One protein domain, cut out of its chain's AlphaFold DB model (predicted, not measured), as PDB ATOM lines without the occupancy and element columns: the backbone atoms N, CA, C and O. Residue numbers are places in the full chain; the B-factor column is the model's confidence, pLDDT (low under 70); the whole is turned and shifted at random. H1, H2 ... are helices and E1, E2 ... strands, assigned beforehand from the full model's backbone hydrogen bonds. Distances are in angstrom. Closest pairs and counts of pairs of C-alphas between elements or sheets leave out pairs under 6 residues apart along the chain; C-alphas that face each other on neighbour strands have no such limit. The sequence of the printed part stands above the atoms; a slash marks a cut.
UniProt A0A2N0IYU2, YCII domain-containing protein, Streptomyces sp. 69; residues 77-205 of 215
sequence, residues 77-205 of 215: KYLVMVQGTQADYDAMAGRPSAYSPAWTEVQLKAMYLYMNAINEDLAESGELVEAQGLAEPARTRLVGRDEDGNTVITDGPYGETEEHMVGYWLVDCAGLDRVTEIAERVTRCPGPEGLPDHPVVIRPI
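What this domain is: This is residues 77 to 205 of the 215 residues of the protein "YCII domain-containing protein" of Streptomyces sp. 69 (UniProt A0A2N0IYU2). A twisted four-stranded sheet has two helices, H2 and H3, side by side over one face and the other face bare, while the hairpin E3 and E4 reaches away as a two-stranded arm. The 129 printed residues, mixed in class, run E1 H1 H2 E2 E3 E4 E5 H3 E6; the antiparallel sheet's order is E2 - E5 - E1 - E6. The whole is only just compact, close to loose, with a radius of gyration of the C-alphas of 16.5 A, and flat, spanning 50 by 35 by 18 A.

Where its parts are: Find C-alpha 77 at (70.713, 53.800, -160.979), where E1, residues 77 to 84, begins its 23.0 A. Next come H1, residues 86 to 92, and H2, residues 105 to 124, 28.3 A long. E2 is residues 128 to 133, E3 141 to 145 and E4 151 to 155. E5, residues 164 to 173, measures 24.7 A and bends by 60 degrees at residue 167. H3 is residues 176 to 187; E6, residues 200 to 204, ends at C-alpha 204, (70.107, 56.024, -166.572).

How they stand to each other: In the twisted sheet, look for N 80 and O 169 of E1 and E5, 2.8 A; N 81 and O 201 of E1 and E6, 2.8 A; and N 170 and O 130 of E5 and E2, 2.8 A. E1, H1 H2, E2 and E5, H3, E6 are split strand-helix-strand units, each with another strand between its two strands, and both crossovers are right-handed. Two layers, helices on one face of a sheet, set H2 over E2 at a height over the sheet of 11.3 A and H3 over E1 at 8.5 A. H2 and H3 are close but not clearly touching, C-alphas 115 and 186 being closest at 7.5 A, with a shallow tilt of 19 degrees, opposite ways. H1 is only just not on the sheet, with 4 pairs of C-alphas within 10 A. In the hairpin, N 142 and O 154 are 2.8 A apart; E3 and E5 are apart. Every O i to N i+4 pair is within hydrogen-bond range in H1, H2 and H3.

The domain as a whole: The farthest C-alphas, Val 106 and Asp 148, are 51.6 A apart. The printed part has no cut; the links H1 to H2 and H3 to E6 are long. Look at residues 157 to 162 for pLDDT under 70.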
ATOM      1  N   LYS A  77      71.029  55.129-160.474       93.31
ATOM      2  CA  LYS A  77      70.713  53.800-160.979       93.31
ATOM      3  C   LYS A  77      70.858  53.758-162.490       93.31
ATOM      4  O   LYS A  77      70.421  54.668-163.198       93.31
ATOM      5  N   TYR A  78      71.425  52.672-162.984       96.25
ATOM      6  CA  TYR A  78      71.597  52.427-164.405       96.25
ATOM      7  C   TYR A  78      71.125  51.025-164.760       96.25
ATOM      8  O   TYR A  78      71.415  50.057-164.060       96.25
ATOM      9  N   LEU A  79      70.426  50.935-165.884       97.56
ATOM     10  CA  LEU A  79      70.131  49.689-166.564       97.56
ATOM     11  C   LEU A  79      71.207  49.452-167.627       97.56
ATOM     12  O   LEU A  79      71.319  50.218-168.586       97.56
ATOM     13  N   VAL A  80      71.993  48.399-167.449       97.88
ATOM     14  CA  VAL A  80      73.009  47.927-168.392       97.88
ATOM     15  C   VAL A  80      72.423  46.731-169.126       97.88
ATOM     16  O   VAL A  80      72.158  45.710-168.503       97.88
ATOM     17  N   MET A  81      72.182  46.853-170.426       97.12
ATOM     18  CA  MET A  81      71.491  45.841-171.229       97.12
ATOM     19  C   MET A  81      72.457  45.188-172.205       97.12
ATOM     20  O   MET A  81      73.219  45.873-172.888       97.12
ATOM     21  N   VAL A  82      72.377  43.865-172.296       95.00
ATOM     22  CA  VAL A  82      73.074  43.075-173.311       95.00
ATOM     23  C   VAL A  82      72.104  42.797-174.441       95.00
ATOM     24  O   VAL A  82      70.968  42.375-174.194       95.00
ATOM     25  N   GLN A  83      72.558  43.029-175.667       92.00
ATOM     26  CA  GLN A  83      71.817  42.690-176.871       92.00
ATOM     27  C   GLN A  83      72.256  41.336-177.432       92.00
ATOM     28  O   GLN A  83      73.362  40.863-177.175       92.00
ATOM     29  N   GLY A  84      71.358  40.699-178.171       90.94
ATOM     30  CA  GLY A  84      71.613  39.447-178.867       90.94
ATOM     31  C   GLY A  84      70.398  38.992-179.661       90.94
ATOM     32  O   GLY A  84      69.325  39.593-179.592       90.94
ATOM     33  N   THR A  85      70.563  37.921-180.420       90.69
ATOM     34  CA  THR A  85      69.566  37.458-181.394       90.69
ATOM     35  C   THR A  85      69.006  36.082-181.020       90.69
ATOM     36  O   THR A  85      69.570  35.367-180.190       90.69
ATOM     37  N   GLN A  86      67.912  35.649-181.660       90.38
ATOM     38  CA  GLN A  86      67.441  34.261-181.514       90.38
ATOM     39  C   GLN A  86      68.485  33.251-182.026       90.38
ATOM     40  O   GLN A  86      68.648  32.186-181.431       90.38
ATOM     41  N   ALA A  87      69.230  33.603-183.078       90.50
ATOM     42  CA  ALA A  87      70.283  32.755-183.630       90.50
ATOM     43  C   ALA A  87      71.426  32.521-182.627       90.50
ATOM     44  O   ALA A  87      71.995  31.431-182.596       90.50
ATOM     45  N   ASP A  88      71.717  33.494-181.759       91.56
ATOM     46  CA  ASP A  88      72.721  33.336-180.701       91.56
ATOM     47  C   ASP A  88      72.266  32.316-179.645       91.56
ATOM     48  O   ASP A  88      73.050  31.461-179.228       91.56
ATOM     49  N   TYR A  89      70.981  32.329-179.269       91.75
ATOM     50  CA  TYR A  89      70.394  31.297-178.401       91.75
ATOM     51  C   TYR A  89      70.396  29.916-179.054       91.75
ATOM     52  O   TYR A  89      70.758  28.928-178.412       91.75
ATOM     53  N   ASP A  90      70.034  29.837-180.334       92.19
ATOM     54  CA  ASP A  90      70.079  28.592-181.095       92.19
ATOM     55  C   ASP A  90      71.504  28.029-181.159       92.19
ATOM     56  O   ASP A  90      71.708  26.837-180.911       92.19
ATOM     57  N   ALA A  91      72.503  28.882-181.390       92.94
ATOM     58  CA  ALA A  91      73.908  28.498-181.422       92.94
ATOM     59  C   ALA A  91      74.414  27.999-180.058       92.94
ATOM     60  O   ALA A  91      75.137  26.997-180.004       92.94
ATOM     61  N   MET A  92      73.984  28.628-178.957       92.69
ATOM     62  CA  MET A  92      74.217  28.131-177.593       92.69
ATOM     63  C   MET A  92      73.531  26.779-177.337       92.69
ATOM     64  O   MET A  92      74.064  25.942-176.611       92.69
ATOM     65  N   ALA A  93      72.383  26.531-177.974       91.50
ATOM     66  CA  ALA A  93      71.651  25.266-177.929       91.50
ATOM     67  C   ALA A  93      72.147  24.216-178.951       91.50
ATOM     68  O   ALA A  93      71.509  23.173-179.121       91.50
ATOM     69  N   GLY A  94      73.271  24.467-179.635       91.06
ATOM     70  CA  GLY A  94      73.893  23.531-180.581       91.06
ATOM     71  C   GLY A  94      73.356  23.593-182.017       91.06
ATOM     72  O   GLY A  94      73.618  22.681-182.800       91.06
ATOM     73  N   ARG A  95      72.620  24.648-182.379       92.19
ATOM     74  CA  ARG A  95      72.117  24.932-183.734       92.19
ATOM     75  C   ARG A  95      72.784  26.205-184.286       92.19
ATOM     76  O   ARG A  95      72.179  27.272-184.240       92.19
ATOM     77  N   PRO A  96      74.037  26.130-184.765       91.75
ATOM     78  CA  PRO A  96      74.749  27.304-185.261       91.75
ATOM     79  C   PRO A  96      74.178  27.823-186.583       91.75
ATOM     80  O   PRO A  96      73.526  27.093-187.333       91.75
ATOM     81  N   SER A  97      74.517  29.069-186.903       89.31
ATOM     82  CA  SER A  97      74.245  29.710-188.190       89.31
ATOM     83  C   SER A  97      75.546  30.233-188.817       89.31
ATOM     84  O   SER A  97      76.626  30.099-188.242       89.31
ATOM     85  N   ALA A  98      75.457  30.843-190.004       85.75
ATOM     86  CA  ALA A  98      76.601  31.502-190.638       85.75
ATOM     87  C   ALA A  98      77.144  32.694-189.824       85.75
ATOM     88  O   ALA A  98      78.307  33.051-189.987       85.75
ATOM     89  N   TYR A  99      76.309  33.286-188.964       83.19
ATOM     90  CA  TYR A  99      76.620  34.490-188.189       83.19
ATOM     91  C   TYR A  99      76.629  34.249-186.672       83.19
ATOM     92  O   TYR A  99      77.050  35.124-185.931       83.19
ATOM     93  N   SER A 100      76.223  33.061-186.211       88.88
ATOM     94  CA  SER A 100      76.226  32.664-184.796       88.88
ATOM     95  C   SER A 100      76.913  31.295-184.660       88.88
ATOM     96  O   SER A 100      76.285  30.257-184.907       88.88
ATOM     97  N   PRO A 101      78.214  31.257-184.324       90.69
ATOM     98  CA  PRO A 101      78.989  30.020-184.263       90.69
ATOM     99  C   PRO A 101      78.590  29.141-183.070       90.69
ATOM    100  O   PRO A 101      78.151  29.623-182.027       90.69
ATOM    101  N   ALA A 102      78.772  27.826-183.216       92.56
ATOM    102  CA  ALA A 102      78.394  26.859-182.188       92.56
ATOM    103  C   ALA A 102      79.202  27.061-180.904       92.56
ATOM    104  O   ALA A 102      80.431  27.167-180.937       92.56
ATOM    105  N   TRP A 103      78.513  27.014-179.768       94.62
ATOM    106  CA  TRP A 103      79.159  27.062-178.466       94.62
ATOM    107  C   TRP A 103      79.538  25.664-177.984       94.62
ATOM    108  O   TRP A 103      78.768  24.708-178.075       94.62
ATOM    109  N   THR A 104      80.728  25.549-177.409       94.56
ATOM    110  CA  THR A 104      81.123  24.370-176.636       94.56
ATOM    111  C   THR A 104      80.668  24.502-175.184       94.56
ATOM    112  O   THR A 104      80.546  25.605-174.651       94.56
ATOM    113  N   GLU A 105      80.511  23.372-174.488       92.81
ATOM    114  CA  GLU A 105      80.222  23.363-173.044       92.81
ATOM    115  C   GLU A 105      81.265  24.154-172.235       92.81
ATOM    116  O   GLU A 105      80.927  24.832-171.265       92.81
ATOM    117  N   VAL A 106      82.538  24.102-172.648       94.50
ATOM    118  CA  VAL A 106      83.634  24.839-172.002       94.50
ATOM    119  C   VAL A 106      83.456  26.346-172.172       94.50
ATOM    120  O   VAL A 106      83.631  27.083-171.204       94.50
ATOM    121  N   GLN A 107      83.072  26.807-173.365       94.94
ATOM    122  CA  GLN A 107      82.815  28.227-173.628       94.94
ATOM    123  C   GLN A 107      81.588  28.729-172.866       94.94
ATOM    124  O   GLN A 107      81.675  29.771-172.225       94.94
ATOM    125  N   LEU A 108      80.487  27.967-172.849       93.19
ATOM    126  CA  LEU A 108      79.302  28.315-172.055       93.19
ATOM    127  C   LEU A 108      79.661  28.448-170.574       93.19
ATOM    128  O   LEU A 108      79.309  29.431-169.927       93.19
ATOM    129  N   LYS A 109      80.419  27.488-170.035       94.31
ATOM    130  CA  LYS A 109      80.883  27.544-168.647       94.31
ATOM    131  C   LYS A 109      81.779  28.759-168.389       94.31
ATOM    132  O   LYS A 109      81.620  29.399-167.355       94.31
ATOM    133  N   ALA A 110      82.697  29.083-169.300       95.81
ATOM    134  CA  ALA A 110      83.568  30.250-169.174       95.81
ATOM    135  C   ALA A 110      82.771  31.563-169.169       95.81
ATOM    136  O   ALA A 110      83.012  32.411-168.314       95.81
ATOM    137  N   MET A 111      81.784  31.694-170.060       94.75
ATOM    138  CA  MET A 111      80.857  32.826-170.107       94.75
ATOM    139  C   MET A 111      80.097  32.977-168.780       94.75
ATOM    140  O   MET A 111      80.118  34.048-168.178       94.75
ATOM    141  N   TYR A 112      79.487  31.899-168.269       92.62
ATOM    142  CA  TYR A 112      78.758  31.942-166.995       92.62
ATOM    143  C   TYR A 112      79.651  32.289-165.802       92.62
ATOM    144  O   TYR A 112      79.265  33.119-164.982       92.62
ATOM    145  N   LEU A 113      80.844  31.690-165.704       95.75
ATOM    146  CA  LEU A 113      81.795  32.000-164.632       95.75
ATOM    147  C   LEU A 113      82.247  33.463-164.678       95.75
ATOM    148  O   LEU A 113      82.342  34.105-163.637       95.75
ATOM    149  N   TYR A 114      82.489  33.995-165.874       96.56
ATOM    150  CA  TYR A 114      82.896  35.382-166.052       96.56
ATOM    151  C   TYR A 114      81.790  36.367-165.644       96.56
ATOM    152  O   TYR A 114      82.046  37.300-164.885       96.56
ATOM    153  N   MET A 115      80.547  36.134-166.085       95.12
ATOM    154  CA  MET A 115      79.399  36.950-165.667       95.12
ATOM    155  C   MET A 115      79.150  36.856-164.158       95.12
ATOM    156  O   MET A 115      78.822  37.858-163.527       95.12
ATOM    157  N   ASN A 116      79.345  35.676-163.562       93.31
ATOM    158  CA  ASN A 116      79.216  35.499-162.119       93.31
ATOM    159  C   ASN A 116      80.280  36.284-161.340       93.31
ATOM    160  O   ASN A 116      79.940  36.933-160.362       93.31
ATOM    161  N   ALA A 117      81.529  36.307-161.810       95.56
ATOM    162  CA  ALA A 117      82.580  37.115-161.189       95.56
ATOM    163  C   ALA A 117      82.263  38.622-161.239       95.56
ATOM    164  O   ALA A 117      82.530  39.346-160.286       95.56
ATOM    165  N   ILE A 118      81.641  39.108-162.323       96.25
ATOM    166  CA  ILE A 118      81.135  40.491-162.370       96.25
ATOM    167  C   ILE A 118      80.062  40.707-161.297       96.25
ATOM    168  O   ILE A 118      80.110  41.714-160.595       96.25
ATOM    169  N   ASN A 119      79.111  39.779-161.153       95.00
ATOM    170  CA  ASN A 119      78.060  39.882-160.138       95.00
ATOM    171  C   ASN A 119      78.631  39.902-158.719       95.00
ATOM    172  O   ASN A 119      78.194  40.717-157.915       95.00
ATOM    173  N   GLU A 120      79.592  39.027-158.423       93.81
ATOM    174  CA  GLU A 120      80.263  38.951-157.122       93.81
ATOM    175  C   GLU A 120      80.974  40.266-156.801       93.81
ATOM    176  O   GLU A 120      80.680  40.869-155.772       93.81
ATOM    177  N   ASP A 121      81.786  40.788-157.723       93.25
ATOM    178  CA  ASP A 121      82.475  42.069-157.533       93.25
ATOM    179  C   ASP A 121      81.498  43.234-157.292       93.25
ATOM    180  O   ASP A 121      81.756  44.107-156.462       93.25
ATOM    181  N   LEU A 122      80.380  43.277-158.031       94.19
ATOM    182  CA  LEU A 122      79.367  44.330-157.890       94.19
ATOM    183  C   LEU A 122      78.541  44.176-156.609       94.19
ATOM    184  O   LEU A 122      78.100  45.171-156.035       94.19
ATOM    185  N   ALA A 123      78.304  42.946-156.159       90.00
ATOM    186  CA  ALA A 123      77.635  42.682-154.894       90.00
ATOM    187  C   ALA A 123      78.534  43.064-153.712       90.00
ATOM    188  O   ALA A 123      78.080  43.739-152.790       90.00
ATOM    189  N   GLU A 124      79.817  42.697-153.764       89.69
ATOM    190  CA  GLU A 124      80.814  43.065-152.756       89.69
ATOM    191  C   GLU A 124      81.016  44.583-152.672       89.69
ATOM    192  O   GLU A 124      81.160  45.129-151.577       89.69
ATOM    193  N   SER A 125      80.974  45.288-153.808       88.19
ATOM    194  CA  SER A 125      81.037  46.752-153.829       88.19
ATOM    195  C   SER A 125      79.727  47.436-153.414       88.19
ATOM    196  O   SER A 125      79.714  48.654-153.205       88.19
ATOM    197  N   GLY A 126      78.634  46.675-153.282       88.31
ATOM    198  CA  GLY A 126      77.290  47.189-153.016       88.31
ATOM    199  C   GLY A 126      76.677  47.958-154.192       88.31
ATOM    200  O   GLY A 126      75.731  48.716-153.992       88.31
ATOM    201  N   GLU A 127      77.226  47.808-155.400       93.31
ATOM    202  CA  GLU A 127      76.725  48.438-156.627       93.31
ATOM    203  C   GLU A 127      75.643  47.592-157.315       93.31
ATOM    204  O   GLU A 127      74.879  48.122-158.118       93.31
ATOM    205  N   LEU A 128      75.560  46.287-157.029       94.38
ATOM    206  CA  LEU A 128      74.556  45.402-157.622       94.38
ATOM    207  C   LEU A 128      73.189  45.573-156.951       94.38
ATOM    208  O   LEU A 128      73.031  45.282-155.768       94.38
ATOM    209  N   VAL A 129      72.180  45.947-157.738       93.50
ATOM    210  CA  VAL A 129      70.771  45.883-157.320       93.50
ATOM    211  C   VAL A 129      70.149  44.572-157.801       93.50
ATOM    212  O   VAL A 129      69.515  43.860-157.026       93.50
ATOM    213  N   GLU A 130      70.339  44.236-159.081       92.69
ATOM    214  CA  GLU A 130      69.817  43.012-159.695       92.69
ATOM    215  C   GLU A 130      70.584  42.663-160.981       92.69
ATOM    216  O   GLU A 130      71.068  43.553-161.676       92.69
ATOM    217  N   ALA A 131      70.662  41.379-161.343       94.56
ATOM    218  CA  ALA A 131      71.141  40.945-162.656       94.56
ATOM    219  C   ALA A 131      70.427  39.681-163.134       94.56
ATOM    220  O   ALA A 131      70.290  38.731-162.360       94.56
ATOM    221  N   GLN A 132      70.012  39.641-164.404       94.38
ATOM    222  CA  GLN A 132      69.337  38.484-165.002       94.38
ATOM    223  C   GLN A 132      69.749  38.244-166.454       94.38
ATOM    224  O   GLN A 132      69.816  39.171-167.258       94.38
ATOM    225  N   GLY A 133      69.919  36.966-166.802       93.62
ATOM    226  CA  GLY A 133      69.803  36.496-168.183       93.62
ATOM    227  C   GLY A 133      68.337  36.214-168.514       93.62
ATOM    228  O   GLY A 133      67.611  35.637-167.697       93.62
ATOM    229  N   LEU A 134      67.896  36.626-169.696       93.56
ATOM    230  CA  LEU A 134      66.514  36.478-170.139       93.56
ATOM    231  C   LEU A 134      66.302  35.164-170.897       93.56
ATOM    232  O   LEU A 134      67.233  34.421-171.203       93.56
ATOM    233  N   ALA A 135      65.036  34.833-171.136       91.94
ATOM    234  CA  ALA A 135      64.697  33.741-172.037       91.94
ATOM    235  C   ALA A 135      64.949  34.159-173.495       91.94
ATOM    236  O   ALA A 135      65.000  35.346-173.809       91.94
ATOM    237  N   GLU A 136      65.059  33.170-174.378       90.56
ATOM    238  CA  GLU A 136      65.224  33.400-175.814       90.56
ATOM    239  C   GLU A 136      64.103  34.292-176.401       90.56
ATOM    240  O   GLU A 136      62.943  34.172-175.977       90.56
ATOM    241  N   PRO A 137      64.408  35.149-177.396       90.44
ATOM    242  CA  PRO A 137      63.437  36.066-177.993       90.44
ATOM    243  C   PRO A 137      62.137  35.410-178.475       90.44
ATOM    244  O   PRO A 137      61.071  36.007-178.329       90.44
ATOM    245  N   ALA A 138      62.187  34.169-178.969       88.50
ATOM    246  CA  ALA A 138      61.024  33.405-179.429       88.50
ATOM    247  C   ALA A 138      59.967  33.150-178.340       88.50
ATOM    248  O   ALA A 138      58.822  32.836-178.658       88.50
ATOM    249  N   ARG A 139      60.319  33.303-177.057       90.00
ATOM    250  CA  ARG A 139      59.385  33.176-175.924       90.00
ATOM    251  C   ARG A 139      58.742  34.501-175.508       90.00
ATOM    252  O   ARG A 139      58.012  34.535-174.516       90.00
ATOM    253  N   THR A 140      59.011  35.578-176.242       88.88
ATOM    254  CA  THR A 140      58.433  36.901-175.994       88.88
ATOM    255  C   THR A 140      56.951  36.927-176.358       88.88
ATOM    256  O   THR A 140      56.497  36.238-177.274       88.88
ATOM    257  N   ARG A 141      56.190  37.739-175.619       89.31
ATOM    258  CA  ARG A 141      54.799  38.062-175.925       89.31
ATOM    259  C   ARG A 141      54.604  39.560-175.963       89.31
ATOM    260  O   ARG A 141      55.012  40.285-175.060       89.31
ATOM    261  N   LEU A 142      53.921  39.983-177.005       88.62
ATOM    262  CA  LEU A 142      53.620  41.357-177.330       88.62
ATOM    263  C   LEU A 142      52.188  41.647-176.964       88.62
ATOM    264  O   LEU A 142      51.297  40.868-177.296       88.62
ATOM    265  N   VAL A 143      51.972  42.783-176.320       92.19
ATOM    266  CA  VAL A 143      50.636  43.281-176.017       92.19
ATOM    267  C   VAL A 143      50.568  44.712-176.527       92.19
ATOM    268  O   VAL A 143      51.211  45.604-175.981       92.19
ATOM    269  N   GLY A 144      49.828  44.906-177.612       91.44
ATOM    270  CA  GLY A 144      49.651  46.190-178.280       91.44
ATOM    271  C   GLY A 144      48.180  46.565-178.422       91.44
ATOM    272  O   GLY A 144      47.293  45.952-177.818       91.44
ATOM    273  N   ARG A 145      47.928  47.585-179.241       95.69
ATOM    274  CA  ARG A 145      46.588  47.977-179.676       95.69
ATOM    275  C   ARG A 145      46.527  48.063-181.196       95.69
ATOM    276  O   ARG A 145      47.518  48.462-181.804       95.69
ATOM    277  N   ASP A 146      45.395  47.684-181.779       93.94
ATOM    278  CA  ASP A 146      45.098  47.956-183.190       93.94
ATOM    279  C   ASP A 146      44.611  49.404-183.394       93.94
ATOM    280  O   ASP A 146      44.526  50.196-182.448       93.94
ATOM    281  N   GLU A 147      44.306  49.753-184.647       95.19
ATOM    282  CA  GLU A 147      43.796  51.076-185.037       95.19
ATOM    283  C   GLU A 147      42.435  51.400-184.400       95.19
ATOM    284  O   GLU A 147      42.146  52.563-184.115       95.19
ATOM    285  N   ASP A 148      41.635  50.373-184.108       95.19
ATOM    286  CA  ASP A 148      40.329  50.488-183.457       95.19
ATOM    287  C   ASP A 148      40.443  50.555-181.917       95.19
ATOM    288  O   ASP A 148      39.453  50.754-181.207       95.19
ATOM    289  N   GLY A 149      41.659  50.426-181.377       95.00
ATOM    290  CA  GLY A 149      41.963  50.495-179.952       95.00
ATOM    291  C   GLY A 149      41.737  49.194-179.176       95.00
ATOM    292  O   GLY A 149      41.842  49.214-177.942       95.00
ATOM    293  N   ASN A 150      41.463  48.076-179.850       95.44
ATOM    294  CA  ASN A 150      41.364  46.761-179.223       95.44
ATOM    295  C   ASN A 150      42.748  46.237-178.850       95.44
ATOM    296  O   ASN A 150      43.748  46.532-179.503       95.44
ATOM    297  N   THR A 151      42.816  45.424-177.795       96.88
ATOM    298  CA  THR A 151      44.056  44.743-177.414       96.88
ATOM    299  C   THR A 151      44.429  43.692-178.455       96.88
ATOM    300  O   THR A 151      43.645  42.789-178.735       96.88
ATOM    301  N   VAL A 152      45.660  43.770-178.957       94.06
ATOM    302  CA  VAL A 152      46.261  42.770-179.847       94.06
ATOM    303  C   VAL A 152      47.382  42.063-179.102       94.06
ATOM    304  O   VAL A 152      48.221  42.714-178.478       94.06
ATOM    305  N   ILE A 153      47.391  40.733-179.165       92.19
ATOM    306  CA  ILE A 153      48.432  39.894-178.572       92.19
ATOM    307  C   ILE A 153      49.173  39.181-179.698       92.19
ATOM    308  O   ILE A 153      48.539  38.509-180.510       92.19
ATOM    309  N   THR A 154      50.500  39.286-179.707       88.62
ATOM    310  CA  THR A 154      51.357  38.593-180.679       88.62
ATOM    311  C   THR A 154      52.409  37.779-179.933       88.62
ATOM    312  O   THR A 154      53.126  38.309-179.089       88.62
ATOM    313  N   ASP A 155      52.496  36.481-180.208       84.44
ATOM    314  CA  ASP A 155      53.590  35.640-179.714       84.44
ATOM    315  C   ASP A 155      54.771  35.701-180.690       84.44
ATOM    316  O   ASP A 155      54.578  35.713-181.907       84.44
ATOM    317  N   GLY A 156      55.990  35.713-180.155       71.75
ATOM    318  CA  GLY A 156      57.225  35.768-180.933       71.75
ATOM    319  C   GLY A 156      58.080  36.995-180.611       71.75
ATOM    320  O   GLY A 156      57.712  37.810-179.758       71.75
ATOM    321  N   PRO A 157      59.250  37.121-181.259       67.94
ATOM    322  CA  PRO A 157      60.149  38.246-181.033       67.94
ATOM    323  C   PRO A 157      59.450  39.581-181.331       67.94
ATOM    324  O   PRO A 157      58.653  39.685-182.267       67.94
ATOM    325  N   TYR A 158      59.729  40.614-180.528       64.38
ATOM    326  CA  TYR A 158      59.193  41.948-180.799       64.38
ATOM    327  C   TYR A 158      59.933  42.614-181.952       64.38
ATOM    328  O   TYR A 158      61.107  42.944-181.806       64.38
ATOM    329  N   GLY A 159      59.206  42.910-183.029       59.41
ATOM    330  CA  GLY A 159      59.672  43.782-184.102       59.41
ATOM    331  C   GLY A 159      60.564  43.084-185.127       59.41
ATOM    332  O   GLY A 159      61.033  41.971-184.928       59.41
ATOM    333  N   GLU A 160      60.785  43.768-186.248       53.06
ATOM    334  CA  GLU A 160      61.703  43.346-187.319       53.06
ATOM    335  C   GLU A 160      63.188  43.519-186.940       53.06
ATOM    336  O   GLU A 160      64.069  43.277-187.759       53.06
ATOM    337  N   THR A 161      63.490  43.982-185.723       56.56
ATOM    338  CA  THR A 161      64.867  44.172-185.266       56.56
ATOM    339  C   THR A 161      65.492  42.829-184.919       56.56
ATOM    340  O   THR A 161      64.979  42.121-184.057       56.56
ATOM    341  N   GLU A 162      66.626  42.514-185.546       67.25
ATOM    342  CA  GLU A 162      67.380  41.279-185.288       67.25
ATOM    343  C   GLU A 162      67.939  41.212-183.850       67.25
ATOM    344  O   GLU A 162      68.197  40.123-183.340       67.25
ATOM    345  N   GLU A 163      68.070  42.361-183.174       82.06
ATOM    346  CA  GLU A 163      68.658  42.504-181.839       82.06
ATOM    347  C   GLU A 163      67.599  42.692-180.743       82.06
ATOM    348  O   GLU A 163      66.810  43.640-180.743       82.06
ATOM    349  N   HIS A 164      67.641  41.823-179.739       87.25
ATOM    350  CA  HIS A 164      66.774  41.850-178.567       87.25
ATOM    351  C   HIS A 164      67.589  41.962-177.282       87.25
ATOM    352  O   HIS A 164      68.767  41.620-177.242       87.25
ATOM    353  N   MET A 165      66.952  42.405-176.199       90.25
ATOM    354  CA  MET A 165      67.562  42.336-174.873       90.25
ATOM    355  C   MET A 165      67.655  40.875-174.432       90.25
ATOM    356  O   MET A 165      66.640  40.186-174.353       90.25
ATOM    357  N   VAL A 166      68.863  40.419-174.120       91.75
ATOM    358  CA  VAL A 166      69.131  39.031-173.706       91.75
ATOM    359  C   VAL A 166      69.551  38.923-172.245       91.75
ATOM    360  O   VAL A 166      69.522  37.841-171.667       91.75
ATOM    361  N   GLY A 167      69.892  40.046-171.625       94.50
ATOM    362  CA  GLY A 167      70.216  40.126-170.211       94.50
ATOM    363  C   GLY A 167      70.357  41.568-169.759       94.50
ATOM    364  O   GLY A 167      70.481  42.480-170.583       94.50
ATOM    365  N   TYR A 168      70.332  41.772-168.449       97.06
ATOM    366  CA  TYR A 168      70.559  43.078-167.856       97.06
ATOM    367  C   TYR A 168      71.266  43.002-166.507       97.06
ATOM    368  O   TYR A 168      71.147  42.016-165.776       97.06
ATOM    369  N   TRP A 169      71.915  44.112-166.163       98.00
ATOM    370  CA  TRP A 169      72.254  44.496-164.799       98.00
ATOM    371  C   TRP A 169      71.532  45.792-164.441       98.00
ATOM    372  O   TRP A 169      71.544  46.757-165.207       98.00
ATOM    373  N   LEU A 170      70.930  45.816-163.260       97.00
ATOM    374  CA  LEU A 170      70.514  47.023-162.571       97.00
ATOM    375  C   LEU A 170      71.571  47.328-161.512       97.00
ATOM    376  O   LEU A 170      71.780  46.536-160.590       97.00
ATOM    377  N   VAL A 171      72.244  48.463-161.663       95.62
ATOM    378  CA  VAL A 171      73.340  48.872-160.778       95.62
ATOM    379  C   VAL A 171      73.106  50.260-160.212       95.62
ATOM    380  O   VAL A 171      72.536  51.114-160.889       95.62
ATOM    381  N   ASP A 172      73.564  50.486-158.987       93.81
ATOM    382  CA  ASP A 172      73.564  51.781-158.313       93.81
ATOM    383  C   ASP A 172      75.007  52.296-158.186       93.81
ATOM    384  O   ASP A 172      75.790  51.880-157.327       93.81
ATOM    385  N   CYS A 173      75.390  53.177-159.109       90.44
ATOM    386  CA  CYS A 173      76.774  53.596-159.311       90.44
ATOM    387  C   CYS A 173      76.977  55.071-158.962       90.44
ATOM    388  O   CYS A 173      76.052  55.875-158.930       90.44
ATOM    389  N   ALA A 174      78.237  55.469-158.768       88.00
ATOM    390  CA  ALA A 174      78.585  56.868-158.490       88.00
ATOM    391  C   ALA A 174      78.319  57.832-159.668       88.00
ATOM    392  O   ALA A 174      78.375  59.045-159.483       88.00
ATOM    393  N   GLY A 175      78.088  57.309-160.875       88.12
ATOM    394  CA  GLY A 175      77.873  58.091-162.089       88.12
ATOM    395  C   GLY A 175      78.145  57.291-163.364       88.12
ATOM    396  O   GLY A 175      78.442  56.095-163.307       88.12
ATOM    397  N   LEU A 176      78.068  57.977-164.511       91.50
ATOM    398  CA  LEU A 176      78.142  57.367-165.843       91.50
ATOM    399  C   LEU A 176      79.500  56.705-166.128       91.50
ATOM    400  O   LEU A 176      79.539  55.622-166.706       91.50
ATOM    401  N   ASP A 177      80.601  57.313-165.684       94.50
ATOM    402  CA  ASP A 177      81.948  56.771-165.903       94.50
ATOM    403  C   ASP A 177      82.095  55.386-165.258       94.50
ATOM    404  O   ASP A 177      82.544  54.438-165.896       94.50
ATOM    405  N   ARG A 178      81.602  55.229-164.022       94.75
ATOM    406  CA  ARG A 178      81.677  53.954-163.301       94.75
ATOM    407  C   ARG A 178      80.852  52.856-163.972       94.75
ATOM    408  O   ARG A 178      81.332  51.737-164.124       94.75
ATOM    409  N   VAL A 179      79.626  53.153-164.398       97.19
ATOM    410  CA  VAL A 179      78.825  52.154-165.127       97.19
ATOM    411  C   VAL A 179      79.412  51.850-166.510       97.19
ATOM    412  O   VAL A 179      79.278  50.729-166.992       97.19
ATOM    413  N   THR A 180      80.136  52.794-167.117       97.38
ATOM    414  CA  THR A 180      80.866  52.556-168.369       97.38
ATOM    415  C   THR A 180      81.999  51.553-168.163       97.38
ATOM    416  O   THR A 180      82.092  50.598-168.928       97.38
ATOM    417  N   GLU A 181      82.779  51.662-167.082       97.25
ATOM    418  CA  GLU A 181      83.787  50.647-166.721       97.25
ATOM    419  C   GLU A 181      83.165  49.250-166.550       97.25
ATOM    420  O   GLU A 181      83.750  48.239-166.948       97.25
ATOM    421  N   ILE A 182      81.968  49.179-165.960       97.19
ATOM    422  CA  ILE A 182      81.224  47.923-165.800       97.19
ATOM    423  C   ILE A 182      80.798  47.383-167.170       97.19
ATOM    424  O   ILE A 182      81.037  46.213-167.464       97.19
ATOM    425  N   ALA A 183      80.229  48.223-168.038       97.44
ATOM    426  CA  ALA A 183      79.826  47.831-169.386       97.44
ATOM    427  C   ALA A 183      81.015  47.345-170.229       97.44
ATOM    428  O   ALA A 183      80.910  46.323-170.904       97.44
ATOM    429  N   GLU A 184      82.175  47.994-170.128       97.25
ATOM    430  CA  GLU A 184      83.409  47.535-170.775       97.25
ATOM    431  C   GLU A 184      83.857  46.155-170.276       97.25
ATOM    432  O   GLU A 184      84.436  45.373-171.027       97.25
ATOM    433  N   ARG A 185      83.627  45.818-168.999       97.12
ATOM    434  CA  ARG A 185      83.883  44.454-168.509       97.12
ATOM    435  C   ARG A 185      82.939  43.453-169.158       97.12
ATOM    436  O   ARG A 185      83.392  42.363-169.501       97.12
ATOM    437  N   VAL A 186      81.669  43.813-169.330       96.31
ATOM    438  CA  VAL A 186      80.656  42.960-169.968       96.31
ATOM    439  C   VAL A 186      81.007  42.690-171.436       96.31
ATOM    440  O   VAL A 186      80.928  41.538-171.853       96.31
ATOM    441  N   THR A 187      81.493  43.682-172.194       95.06
ATOM    442  CA  THR A 187      81.901  43.478-173.604       95.06
ATOM    443  C   THR A 187      83.087  42.524-173.767       95.06
ATOM    444  O   THR A 187      83.282  41.961-174.836       95.06
ATOM    445  N   ARG A 188      83.872  42.293-172.707       94.75
ATOM    446  CA  ARG A 188      84.987  41.328-172.697       94.75
ATOM    447  C   ARG A 188      84.571  39.910-172.295       94.75
ATOM    448  O   ARG A 188      85.442  39.067-172.075       94.75
ATOM    449  N   CYS A 189      83.271  39.647-172.147       94.69
ATOM    450  CA  CYS A 189      82.780  38.313-171.828       94.69
ATOM    451  C   CYS A 189      83.242  37.306-172.897       94.69
ATOM    452  O   CYS A 189      83.062  37.555-174.089       94.69
ATOM    453  N   PRO A 190      83.854  36.172-172.509       94.38
ATOM    454  CA  PRO A 190      84.405  35.232-173.474       94.38
ATOM    455  C   PRO A 190      83.300  34.559-174.294       94.38
ATOM    456  O   PRO A 190      82.270  34.149-173.756       94.38
ATOM    457  N   GLY A 191      83.571  34.369-175.585       92.56
ATOM    458  CA  GLY A 191      82.702  33.673-176.528       92.56
ATOM    459  C   GLY A 191      83.495  32.916-177.601       92.56
ATOM    460  O   GLY A 191      84.730  32.962-177.613       92.56
ATOM    461  N   PRO A 192      82.814  32.155-178.471       92.62
ATOM    462  CA  PRO A 192      83.427  31.546-179.646       92.62
ATOM    463  C   PRO A 192      83.993  32.596-180.612       92.62
ATOM    464  O   PRO A 192      83.505  33.720-180.699       92.62
ATOM    465  N   GLU A 193      85.022  32.209-181.363       89.50
ATOM    466  CA  GLU A 193      85.576  33.049-182.425       89.50
ATOM    467  C   GLU A 193      84.519  33.304-183.508       89.50
ATOM    468  O   GLU A 193      83.815  32.383-183.925       89.50
ATOM    469  N   GLY A 194      84.412  34.557-183.958       86.06
ATOM    470  CA  GLY A 194      83.419  34.973-184.949       86.06
ATOM    471  C   GLY A 194      82.022  35.229-184.380       86.06
ATOM    472  O   GLY A 194      81.092  35.401-185.164       86.06
ATOM    473  N   LEU A 195      81.858  35.253-183.051       86.44
ATOM    474  CA  LEU A 195      80.634  35.761-182.433       86.44
ATOM    475  C   LEU A 195      80.463  37.257-182.780       86.44
ATOM    476  O   LEU A 195      81.448  37.994-182.696       86.44
ATOM    477  N   PRO A 196      79.258  37.715-183.161       84.12
ATOM    478  CA  PRO A 196      78.996  39.133-183.378       84.12
ATOM    479  C   PRO A 196      79.207  39.950-182.099       84.12
ATOM    480  O   PRO A 196      78.772  39.548-181.019       84.12
ATOM    481  N   ASP A 197      79.835  41.116-182.240       85.12
ATOM    482  CA  ASP A 197      79.955  42.084-181.152       85.12
ATOM    483  C   ASP A 197      78.661  42.895-181.044       85.12
ATOM    484  O   ASP A 197      78.398  43.792-181.847       85.12
ATOM    485  N   HIS A 198      77.863  42.591-180.023       86.25
ATOM    486  CA  HIS A 198      76.671  43.360-179.675       86.25
ATOM    487  C   HIS A 198      77.030  44.466-178.678       86.25
ATOM    488  O   HIS A 198      77.741  44.201-177.699       86.25
ATOM    489  N   PRO A 199      76.558  45.712-178.861       89.75
ATOM    490  CA  PRO A 199      76.876  46.773-177.922       89.75
ATOM    491  C   PRO A 199      76.167  46.550-176.579       89.75
ATOM    492  O   PRO A 199      75.019  46.109-176.501       89.75
ATOM    493  N   VAL A 200      76.855  46.910-175.496       96.25
ATOM    494  CA  VAL A 200      76.244  47.004-174.168       96.25
ATOM    495  C   VAL A 200      75.602  48.379-174.039       96.25
ATOM    496  O   VAL A 200      76.276  49.407-174.126       96.25
ATOM    497  N   VAL A 201      74.289  48.407-173.825       96.75
ATOM    498  CA  VAL A 201      73.516  49.650-173.786       96.75
ATOM    499  C   VAL A 201      73.322  50.089-172.339       96.75
ATOM    500  O   VAL A 201      72.704  49.382-171.547       96.75
ATOM    501  N   ILE A 202      73.805  51.283-171.998       97.38
ATOM    502  CA  ILE A 202      73.630  51.889-170.673       97.38
ATOM    503  C   ILE A 202      72.475  52.887-170.727       97.38
ATOM    504  O   ILE A 202      72.472  53.806-171.548       97.38
ATOM    505  N   ARG A 203      71.508  52.754-169.817       96.31
ATOM    506  CA  ARG A 203      70.433  53.733-169.626       96.31
ATOM    507  C   ARG A 203      70.348  54.187-168.171       96.31
ATOM    508  O   ARG A 203      70.145  53.344-167.302       96.31
ATOM    509  N   PRO A 204      70.434  55.497-167.890       94.44
ATOM    510  CA  PRO A 204      70.107  56.024-166.572       94.44
ATOM    511  C   PRO A 204      68.633  55.775-166.246       94.44
ATOM    512  O   PRO A 204      67.763  55.952-167.104       94.44
ATOM    513  N   ILE A 205      68.359  55.403-165.002       92.06
ATOM    514  CA  ILE A 205      67.013  55.371-164.442       92.06
ATOM    515  C   ILE A 205      66.821  56.670-163.674       92.06
ATOM    516  O   ILE A 205      67.597  57.011-162.784       92.06
TER     517      ILE A 205